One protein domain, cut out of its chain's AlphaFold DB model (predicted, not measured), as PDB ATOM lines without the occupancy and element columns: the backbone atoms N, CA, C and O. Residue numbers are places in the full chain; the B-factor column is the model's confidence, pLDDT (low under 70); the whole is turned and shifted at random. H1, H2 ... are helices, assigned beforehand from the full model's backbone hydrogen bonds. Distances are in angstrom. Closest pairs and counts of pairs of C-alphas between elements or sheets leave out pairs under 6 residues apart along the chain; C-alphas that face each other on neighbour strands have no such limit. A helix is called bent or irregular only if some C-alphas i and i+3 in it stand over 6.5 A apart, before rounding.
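This is residues 35 to 52 and 75 to 122 of the 618 residues of the protein "Ferric oxidoreductase domain-containing protein" of Botryotinia calthae (UniProt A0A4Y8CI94). With little regular structure, the backbone makes a ring of chain: three short helices, H1, H2 and H3, form one side, and a long loop, residues 99 to 122, folds back on itself across from H2. The 66 printed residues hold three named helices, in the order H1, H2, H3, and no named strand; the class is all helix, with 24 residues in helices. The whole is compact, with a radius of gyration of the C-alphas of 12.2 A, and spans 31 by 26 by 24 A.

H1, residues 36 to 43, and H2, residues 75 to 86, only just touch, with 3 pairs of C-alphas within 8 A; the closest C-alphas, of Cys 38 and Cys 81, are 6.3 A apart. They run the same way at a steep tilt of 38 degrees. H3, residues 95 to 98, only just touches H2, with 3 such pairs, at residues 79 to 83 of H2 alone; the closest C-alphas, of Val 79 and Phe 95, are 5.6 A apart. H1 and H3 are apart. Every O i to N i+4 pair is within hydrogen-bond range in H2, and 3 of 4 in H1; H3 is too short for one.

H1 begins at C-alpha 36, (49.686, 12.352, 74.041), and is 10.4 A long. H2 is 15.5 A long, neither bent nor irregular, but only just: C-alphas 83 and 86 are 6.2 A apart. H3, 5.1 A long, ends at C-alpha 98, (45.981, 30.322, 84.276).

The C-alphas farthest apart, of Ser 91 and Asp 111, are 33.4 A apart. Residues 53 to 74 are not printed, and C-alphas 52 and 75 are 30.3 A apart across this cut, in the link from H1 to H2. The link from H2 to H3 is short, with 8 residues. Mean pLDDT of the printed part is 70.2; 32 residues are under 70, among them 45 to 52 and 75 to 92.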
ATOM      1  N   ASP A  35      53.336  15.004  73.836       72.12
ATOM      2  CA  ASP A  35      52.640  14.589  75.063       72.12
ATOM      3  C   ASP A  35      51.171  14.218  74.791       72.12
ATOM      4  O   ASP A  35      50.257  15.032  74.876       72.12
ATOM      5  N   LEU A  36      50.966  12.945  74.442       70.00
ATOM      6  CA  LEU A  36      49.686  12.352  74.041       70.00
ATOM      7  C   LEU A  36      48.536  12.639  75.024       70.00
ATOM      8  O   LEU A  36      47.400  12.844  74.614       70.00
ATOM      9  N   CYS A  37      48.825  12.700  76.327       79.75
ATOM     10  CA  CYS A  37      47.812  13.012  77.333       79.75
ATOM     11  C   CYS A  37      47.326  14.465  77.249       79.75
ATOM     12  O   CYS A  37      46.213  14.754  77.686       79.75
ATOM     13  N   CYS A  38      48.140  15.357  76.687       72.00
ATOM     14  CA  CYS A  38      47.828  16.761  76.483       72.00
ATOM     15  C   CYS A  38      47.351  17.099  75.072       72.00
ATOM     16  O   CYS A  38      46.523  17.997  74.946       72.00
ATOM     17  N   GLN A  39      47.802  16.380  74.039       67.19
ATOM     18  CA  GLN A  39      47.213  16.492  72.704       67.19
ATOM     19  C   GLN A  39      45.722  16.124  72.762       67.19
ATOM     20  O   GLN A  39      44.887  16.983  72.504       67.19
ATOM     21  N   ALA A  40      45.384  14.957  73.316       74.06
ATOM     22  CA  ALA A  40      43.994  14.558  73.527       74.06
ATOM     23  C   ALA A  40      43.190  15.510  74.428       74.06
ATOM     24  O   ALA A  40      41.984  15.661  74.249       74.06
ATOM     25  N   CYS A  41      43.839  16.177  75.390       73.56
ATOM     26  CA  CYS A  41      43.194  17.195  76.226       73.56
ATOM     27  C   CYS A  41      42.878  18.476  75.438       73.56
ATOM     28  O   CYS A  41      41.861  19.114  75.698       73.56
ATOM     29  N   HIS A  42      43.749  18.856  74.501       69.31
ATOM     30  CA  HIS A  42      43.546  19.983  73.597       69.31
ATOM     31  C   HIS A  42      42.490  19.647  72.539       69.31
ATOM     32  O   HIS A  42      41.541  20.405  72.369       69.31
ATOM     33  N   ASP A  43      42.593  18.494  71.881       63.00
ATOM     34  CA  ASP A  43      41.723  18.124  70.760       63.00
ATOM     35  C   ASP A  43      40.309  17.703  71.205       63.00
ATOM     36  O   ASP A  43      39.357  17.860  70.447       63.00
ATOM     37  N   SER A  44      40.127  17.327  72.480       73.50
ATOM     38  CA  SER A  44      38.796  17.213  73.114       73.50
ATOM     39  C   SER A  44      38.159  18.566  73.492       73.50
ATOM     40  O   SER A  44      37.045  18.585  74.013       73.50
ATOM     41  N   LEU A  45      38.855  19.694  73.295       68.50
ATOM     42  CA  LEU A  45      38.362  21.049  73.597       68.50
ATOM     43  C   LEU A  45      38.424  22.011  72.398       68.50
ATOM     44  O   LEU A  45      37.672  22.981  72.364       68.50
ATOM     45  N   SER A  46      39.307  21.784  71.422       59.81
ATOM     46  CA  SER A  46      39.614  22.736  70.343       59.81
ATOM     47  C   SER A  46      38.478  22.927  69.330       59.81
ATOM     48  O   SER A  46      38.429  23.953  68.652       59.81
ATOM     49  N   ALA A  47      37.537  21.982  69.265       56.19
ATOM     50  CA  ALA A  47      36.307  22.087  68.479       56.19
ATOM     51  C   ALA A  47      35.215  22.958  69.141       56.19
ATOM     52  O   ALA A  47      34.230  23.299  68.486       56.19
ATOM     53  N   LEU A  48      35.364  23.311  70.424       62.44
ATOM     54  CA  LEU A  48      34.359  24.045  71.195       62.44
ATOM     55  C   LEU A  48      34.423  25.549  70.930       62.44
ATOM     56  O   LEU A  48      35.494  26.150  70.839       62.44
ATOM     57  N   TYR A  49      33.260  26.190  70.899       64.25
ATOM     58  CA  TYR A  49      33.167  27.629  70.689       64.25
ATOM     59  C   TYR A  49      33.205  28.417  72.003       64.25
ATOM     60  O   TYR A  49      32.755  27.956  73.049       64.25
ATOM     61  N   LEU A  50      33.728  29.639  71.951       66.56
ATOM     62  CA  LEU A  50      33.742  30.571  73.079       66.56
ATOM     63  C   LEU A  50      32.649  31.623  72.885       66.56
ATOM     64  O   LEU A  50      32.208  31.867  71.765       66.56
ATOM     65  N   SER A  51      32.277  32.341  73.947       56.94
ATOM     66  CA  SER A  51      31.293  33.441  73.883       56.94
ATOM     67  C   SER A  51      31.663  34.573  72.901       56.94
ATOM     68  O   SER A  51      30.826  35.417  72.597       56.94
ATOM     69  N   CYS A  52      32.908  34.609  72.415       55.03
ATOM     70  CA  CYS A  52      33.411  35.535  71.400       55.03
ATOM     71  C   CYS A  52      33.489  34.947  69.973       55.03
ATOM     72  O   CYS A  52      33.917  35.653  69.059       55.03
ATOM     73  N   THR A  75      52.418  16.512  87.288       58.94
ATOM     74  CA  THR A  75      52.303  17.981  87.314       58.94
ATOM     75  C   THR A  75      53.378  18.702  86.500       58.94
ATOM     76  O   THR A  75      53.088  19.718  85.869       58.94
ATOM     77  N   GLU A  76      54.608  18.182  86.443       68.25
ATOM     78  CA  GLU A  76      55.687  18.802  85.652       68.25
ATOM     79  C   GLU A  76      55.364  18.769  84.146       68.25
ATOM     80  O   GLU A  76      55.610  19.729  83.408       68.25
ATOM     81  N   LYS A  77      54.711  17.689  83.697       62.06
ATOM     82  CA  LYS A  77      54.246  17.538  82.315       62.06
ATOM     83  C   LYS A  77      53.137  18.522  81.979       62.06
ATOM     84  O   LYS A  77      53.193  19.126  80.915       62.06
ATOM     85  N   GLN A  78      52.184  18.737  82.890       63.22
ATOM     86  CA  GLN A  78      51.086  19.698  82.713       63.22
ATOM     87  C   GLN A  78      51.604  21.125  82.473       63.22
ATOM     88  O   GLN A  78      51.180  21.768  81.515       63.22
ATOM     89  N   VAL A  79      52.586  21.585  83.263       69.56
ATOM     90  CA  VAL A  79      53.231  22.903  83.080       69.56
ATOM     91  C   VAL A  79      53.849  23.025  81.683       69.56
ATOM     92  O   VAL A  79      53.586  23.985  80.954       69.56
ATOM     93  N   LYS A  80      54.651  22.028  81.283       68.12
ATOM     94  CA  LYS A  80      55.322  21.999  79.976       68.12
ATOM     95  C   LYS A  80      54.317  21.976  78.821       68.12
ATOM     96  O   LYS A  80      54.449  22.750  77.872       68.12
ATOM     97  N   CYS A  81      53.308  21.121  78.924       61.16
ATOM     98  CA  CYS A  81      52.196  21.004  77.989       61.16
ATOM     99  C   CYS A  81      51.472  22.338  77.796       61.16
ATOM    100  O   CYS A  81      51.387  22.811  76.667       61.16
ATOM    101  N   PHE A  82      51.040  22.987  78.883       64.56
ATOM    102  CA  PHE A  82      50.357  24.278  78.821       64.56
ATOM    103  C   PHE A  82      51.220  25.333  78.118       64.56
ATOM    104  O   PHE A  82      50.761  25.979  77.178       64.56
ATOM    105  N   SER A  83      52.502  25.433  78.498       67.00
ATOM    106  CA  SER A  83      53.438  26.369  77.859       67.00
ATOM    107  C   SER A  83      53.624  26.114  76.357       67.00
ATOM    108  O   SER A  83      53.869  27.055  75.609       67.00
ATOM    109  N   THR A  84      53.474  24.867  75.898       59.38
ATOM    110  CA  THR A  84      53.679  24.475  74.495       59.38
ATOM    111  C   THR A  84      52.406  24.641  73.665       59.38
ATOM    112  O   THR A  84      52.445  25.280  72.619       59.38
ATOM    113  N   GLN A  85      51.288  24.084  74.137       55.41
ATOM    114  CA  GLN A  85      50.038  23.947  73.383       55.41
ATOM    115  C   GLN A  85      49.085  25.137  73.598       55.41
ATOM    116  O   GLN A  85      48.536  25.663  72.638       55.41
ATOM    117  N   ALA A  86      48.904  25.598  74.843       59.53
ATOM    118  CA  ALA A  86      47.887  26.606  75.173       59.53
ATOM    119  C   ALA A  86      48.360  28.055  74.957       59.53
ATOM    120  O   ALA A  86      47.555  28.924  74.634       59.53
ATOM    121  N   VAL A  87      49.663  28.324  75.125       61.62
ATOM    122  CA  VAL A  87      50.254  29.671  74.961       61.62
ATOM    123  C   VAL A  87      51.406  29.728  73.944       61.62
ATOM    124  O   VAL A  87      52.145  30.711  73.905       61.62
ATOM    125  N   ALA A  88      51.563  28.699  73.101       61.41
ATOM    126  CA  ALA A  88      52.488  28.664  71.955       61.41
ATOM    127  C   ALA A  88      53.950  29.079  72.262       61.41
ATOM    128  O   ALA A  88      54.618  29.734  71.458       61.41
ATOM    129  N   GLY A  89      54.460  28.710  73.441       62.97
ATOM    130  CA  GLY A  89      55.808  29.035  73.916       62.97
ATOM    131  C   GLY A  89      55.950  30.390  74.623       62.97
ATOM    132  O   GLY A  89      57.069  30.767  74.970       62.97
ATOM    133  N   ALA A  90      54.863  31.138  74.844       65.31
ATOM    134  CA  ALA A  90      54.906  32.388  75.598       65.31
ATOM    135  C   ALA A  90      55.157  32.150  77.099       65.31
ATOM    136  O   ALA A  90      54.693  31.176  77.687       65.31
ATOM    137  N   SER A  91      55.862  33.084  77.744       66.06
ATOM    138  CA  SER A  91      56.177  33.028  79.180       66.06
ATOM    139  C   SER A  91      55.050  33.517  80.098       66.06
ATOM    140  O   SER A  91      55.220  33.516  81.314       66.06
ATOM    141  N   SER A  92      53.940  34.006  79.539       68.50
ATOM    142  CA  SER A  92      52.817  34.572  80.293       68.50
ATOM    143  C   SER A  92      51.502  34.449  79.506       68.50
ATOM    144  O   SER A  92      51.523  34.750  78.308       68.50
ATOM    145  N   PRO A  93      50.366  34.122  80.152       70.69
ATOM    146  CA  PRO A  93      50.250  33.745  81.567       70.69
ATOM    147  C   PRO A  93      50.956  32.407  81.850       70.69
ATOM    148  O   PRO A  93      51.059  31.563  80.958       70.69
ATOM    149  N   ALA A  94      51.495  32.207  83.057       76.44
ATOM    150  CA  ALA A  94      52.054  30.905  83.419       76.44
ATOM    151  C   ALA A  94      50.927  29.888  83.669       76.44
ATOM    152  O   ALA A  94      49.766  30.265  83.850       76.44
ATOM    153  N   PHE A  95      51.258  28.594  83.734       72.00
ATOM    154  CA  PHE A  95      50.270  27.550  84.039       72.00
ATOM    155  C   PHE A  95      49.547  27.830  85.365       72.00
ATOM    156  O   PHE A  95      48.324  27.901  85.383       72.00
ATOM    157  N   GLN A  96      50.291  28.097  86.445       76.62
ATOM    158  CA  GLN A  96      49.724  28.465  87.749       76.62
ATOM    159  C   GLN A  96      48.843  29.722  87.711       76.62
ATOM    160  O   GLN A  96      47.815  29.734  88.380       76.62
ATOM    161  N   ASP A  97      49.199  30.739  86.919       76.81
ATOM    162  CA  ASP A  97      48.409  31.976  86.783       76.81
ATOM    163  C   ASP A  97      47.118  31.760  85.972       76.81
ATOM    164  O   ASP A  97      46.179  32.549  86.059       76.81
ATOM    165  N   SER A  98      47.093  30.701  85.157       72.56
ATOM    166  CA  SER A  98      45.981  30.322  84.276       72.56
ATOM    167  C   SER A  98      45.049  29.284  84.906       72.56
ATOM    168  O   SER A  98      43.965  29.030  84.382       72.56
ATOM    169  N   LEU A  99      45.459  28.665  86.017       70.38
ATOM    170  CA  LEU A  99      44.601  27.778  86.794       70.38
ATOM    171  C   LEU A  99      43.581  28.607  87.593       70.38
ATOM    172  O   LEU A  99      43.955  29.586  88.243       70.38
ATOM    173  N   PRO A 100      42.297  28.209  87.625       72.25
ATOM    174  CA  PRO A 100      41.340  28.829  88.529       72.25
ATOM    175  C   PRO A 100      41.742  28.555  89.986       72.25
ATOM    176  O   PRO A 100      42.161  27.452  90.334       72.25
ATOM    177  N   ALA A 101      41.550  29.545  90.865       74.50
ATOM    178  CA  ALA A 101      41.900  29.452  92.290       74.50
ATOM    179  C   ALA A 101      41.154  28.334  93.058       74.50
ATOM    180  O   ALA A 101      41.528  27.986  94.177       74.50
ATOM    181  N   ILE A 102      40.104  27.770  92.456       75.19
ATOM    182  CA  ILE A 102      39.420  26.547  92.875       75.19
ATOM    183  C   ILE A 102      39.356  25.649  91.636       75.19
ATOM    184  O   ILE A 102      38.898  26.094  90.585       75.19
ATOM    185  N   ALA A 103      39.804  24.394  91.750       71.62
ATOM    186  CA  ALA A 103      39.738  23.441  90.643       71.62
ATOM    187  C   ALA A 103      38.278  23.247  90.177       71.62
ATOM    188  O   ALA A 103      37.390  23.118  91.029       71.62
ATOM    189  N   PRO A 104      38.003  23.214  88.860       74.81
ATOM    190  CA  PRO A 104      36.638  23.116  88.363       74.81
ATOM    191  C   PRO A 104      36.020  21.773  88.760       74.81
ATOM    192  O   PRO A 104      36.613  20.714  88.567       74.81
ATOM    193  N   THR A 105      34.816  21.821  89.327       78.44
ATOM    194  CA  THR A 105      34.049  20.634  89.749       78.44
ATOM    195  C   THR A 105      32.961  20.236  88.752       78.44
ATOM    196  O   THR A 105      32.341  19.190  88.916       78.44
ATOM    197  N   VAL A 106      32.696  21.086  87.756       81.88
ATOM    198  CA  VAL A 106      31.729  20.838  86.683       81.88
ATOM    199  C   VAL A 106      32.466  20.179  85.524       81.88
ATOM    200  O   VAL A 106      33.403  20.758  84.977       81.88
ATOM    201  N   GLU A 107      32.051  18.968  85.165       84.38
ATOM    202  CA  GLU A 107      32.489  18.281  83.950       84.38
ATOM    203  C   GLU A 107      31.679  18.792  82.753       84.38
ATOM    204  O   GLU A 107      30.488  19.087  82.880       84.38
ATOM    205  N   LEU A 108      32.336  18.959  81.605       82.69
ATOM    206  CA  LEU A 108      31.691  19.389  80.372       82.69
ATOM    207  C   LEU A 108      30.767  18.277  79.833       82.69
ATOM    208  O   LEU A 108      31.105  17.093  79.900       82.69
ATOM    209  N   ALA A 109      29.608  18.652  79.285       79.62
ATOM    210  CA  ALA A 109      28.719  17.708  78.606       79.62
ATOM    211  C   ALA A 109      29.388  17.112  77.351       79.62
ATOM    212  O   ALA A 109      30.240  17.756  76.739       79.62
ATOM    213  N   GLU A 110      29.018  15.884  76.985       69.88
ATOM    214  CA  GLU A 110      29.610  15.168  75.840       69.88
ATOM    215  C   GLU A 110      29.142  15.764  74.496       69.88
ATOM    216  O   GLU A 110      29.897  15.779  73.527       69.88
ATOM    217  N   ASP A 111      27.950  16.372  74.479       69.75
ATOM    218  CA  ASP A 111      27.359  17.131  73.370       69.75
ATOM    219  C   ASP A 111      27.619  18.652  73.449       69.75
ATOM    220  O   ASP A 111      26.966  19.444  72.760       69.75
ATOM    221  N   ALA A 112      28.547  19.094  74.304       71.75
ATOM    222  CA  ALA A 112      28.820  20.513  74.482       71.75
ATOM    223  C   ALA A 112      29.367  21.152  73.198       71.75
ATOM    224  O   ALA A 112      30.365  20.722  72.635       71.75
ATOM    225  N   ILE A 113      28.742  22.256  72.791       68.44
ATOM    226  CA  ILE A 113      29.158  23.074  71.638       68.44
ATOM    227  C   ILE A 113      29.928  24.332  72.097       68.44
ATOM    228  O   ILE A 113      30.588  25.000  71.302       68.44
ATOM    229  N   TRP A 114      29.872  24.660  73.396       72.75
ATOM    230  CA  TRP A 114      30.393  25.910  73.956       72.75
ATOM    231  C   TRP A 114      31.220  25.703  75.233       72.75
ATOM    232  O   TRP A 114      30.731  25.136  76.211       72.75
ATOM    233  N   LEU A 115      32.423  26.279  75.277       77.31
ATOM    234  CA  LEU A 115      33.317  26.317  76.440       77.31
ATOM    235  C   LEU A 115      33.205  27.667  77.178       77.31
ATOM    236  O   LEU A 115      34.172  28.405  77.353       77.31
ATOM    237  N   ASN A 116      31.987  28.020  77.592       75.69
ATOM    238  CA  ASN A 116      31.682  29.323  78.210       75.69
ATOM    239  C   ASN A 116      31.995  29.402  79.721       75.69
ATOM    240  O   ASN A 116      31.808  30.451  80.333       75.69
ATOM    241  N   LEU A 117      32.439  28.302  80.336       78.50
ATOM    242  CA  LEU A 117      32.765  28.190  81.760       78.50
ATOM    243  C   LEU A 117      34.013  27.320  81.934       78.50
ATOM    244  O   LEU A 117      34.187  26.345  81.208       78.50
ATOM    245  N   THR A 118      34.850  27.633  82.925       78.94
ATOM    246  CA  THR A 118      35.991  26.783  83.292       78.94
ATOM    247  C   THR A 118      35.483  25.459  83.867       78.94
ATOM    248  O   THR A 118      34.904  25.424  84.953       78.94
ATOM    249  N   SER A 119      35.698  24.377  83.127       80.75
ATOM    250  CA  SER A 119      35.164  23.037  83.384       80.75
ATOM    251  C   SER A 119      36.252  21.968  83.233       80.75
ATOM    252  O   SER A 119      37.350  22.235  82.740       80.75
ATOM    253  N   LEU A 120      35.966  20.749  83.689       82.62
ATOM    254  CA  LEU A 120      36.768  19.570  83.360       82.62
ATOM    255  C   LEU A 120      36.394  19.082  81.955       82.62
ATOM    256  O   LEU A 120      35.211  19.069  81.609       82.62
ATOM    257  N   VAL A 121      37.385  18.641  81.174       80.88
ATOM    258  CA  VAL A 121      37.159  17.951  79.889       80.88
ATOM    259  C   VAL A 121      36.229  16.763  80.116       80.88
ATOM    260  O   VAL A 121      36.415  16.033  81.093       80.88
ATOM    261  N   ASN A 122      35.265  16.551  79.217       85.44
ATOM    262  CA  ASN A 122      34.419  15.366  79.275       85.44
ATOM    263  C   ASN A 122      35.289  14.101  79.252       85.44
ATOM    264  O   ASN A 122      36.115  13.894  78.354       85.44
TER     265      ASN A 122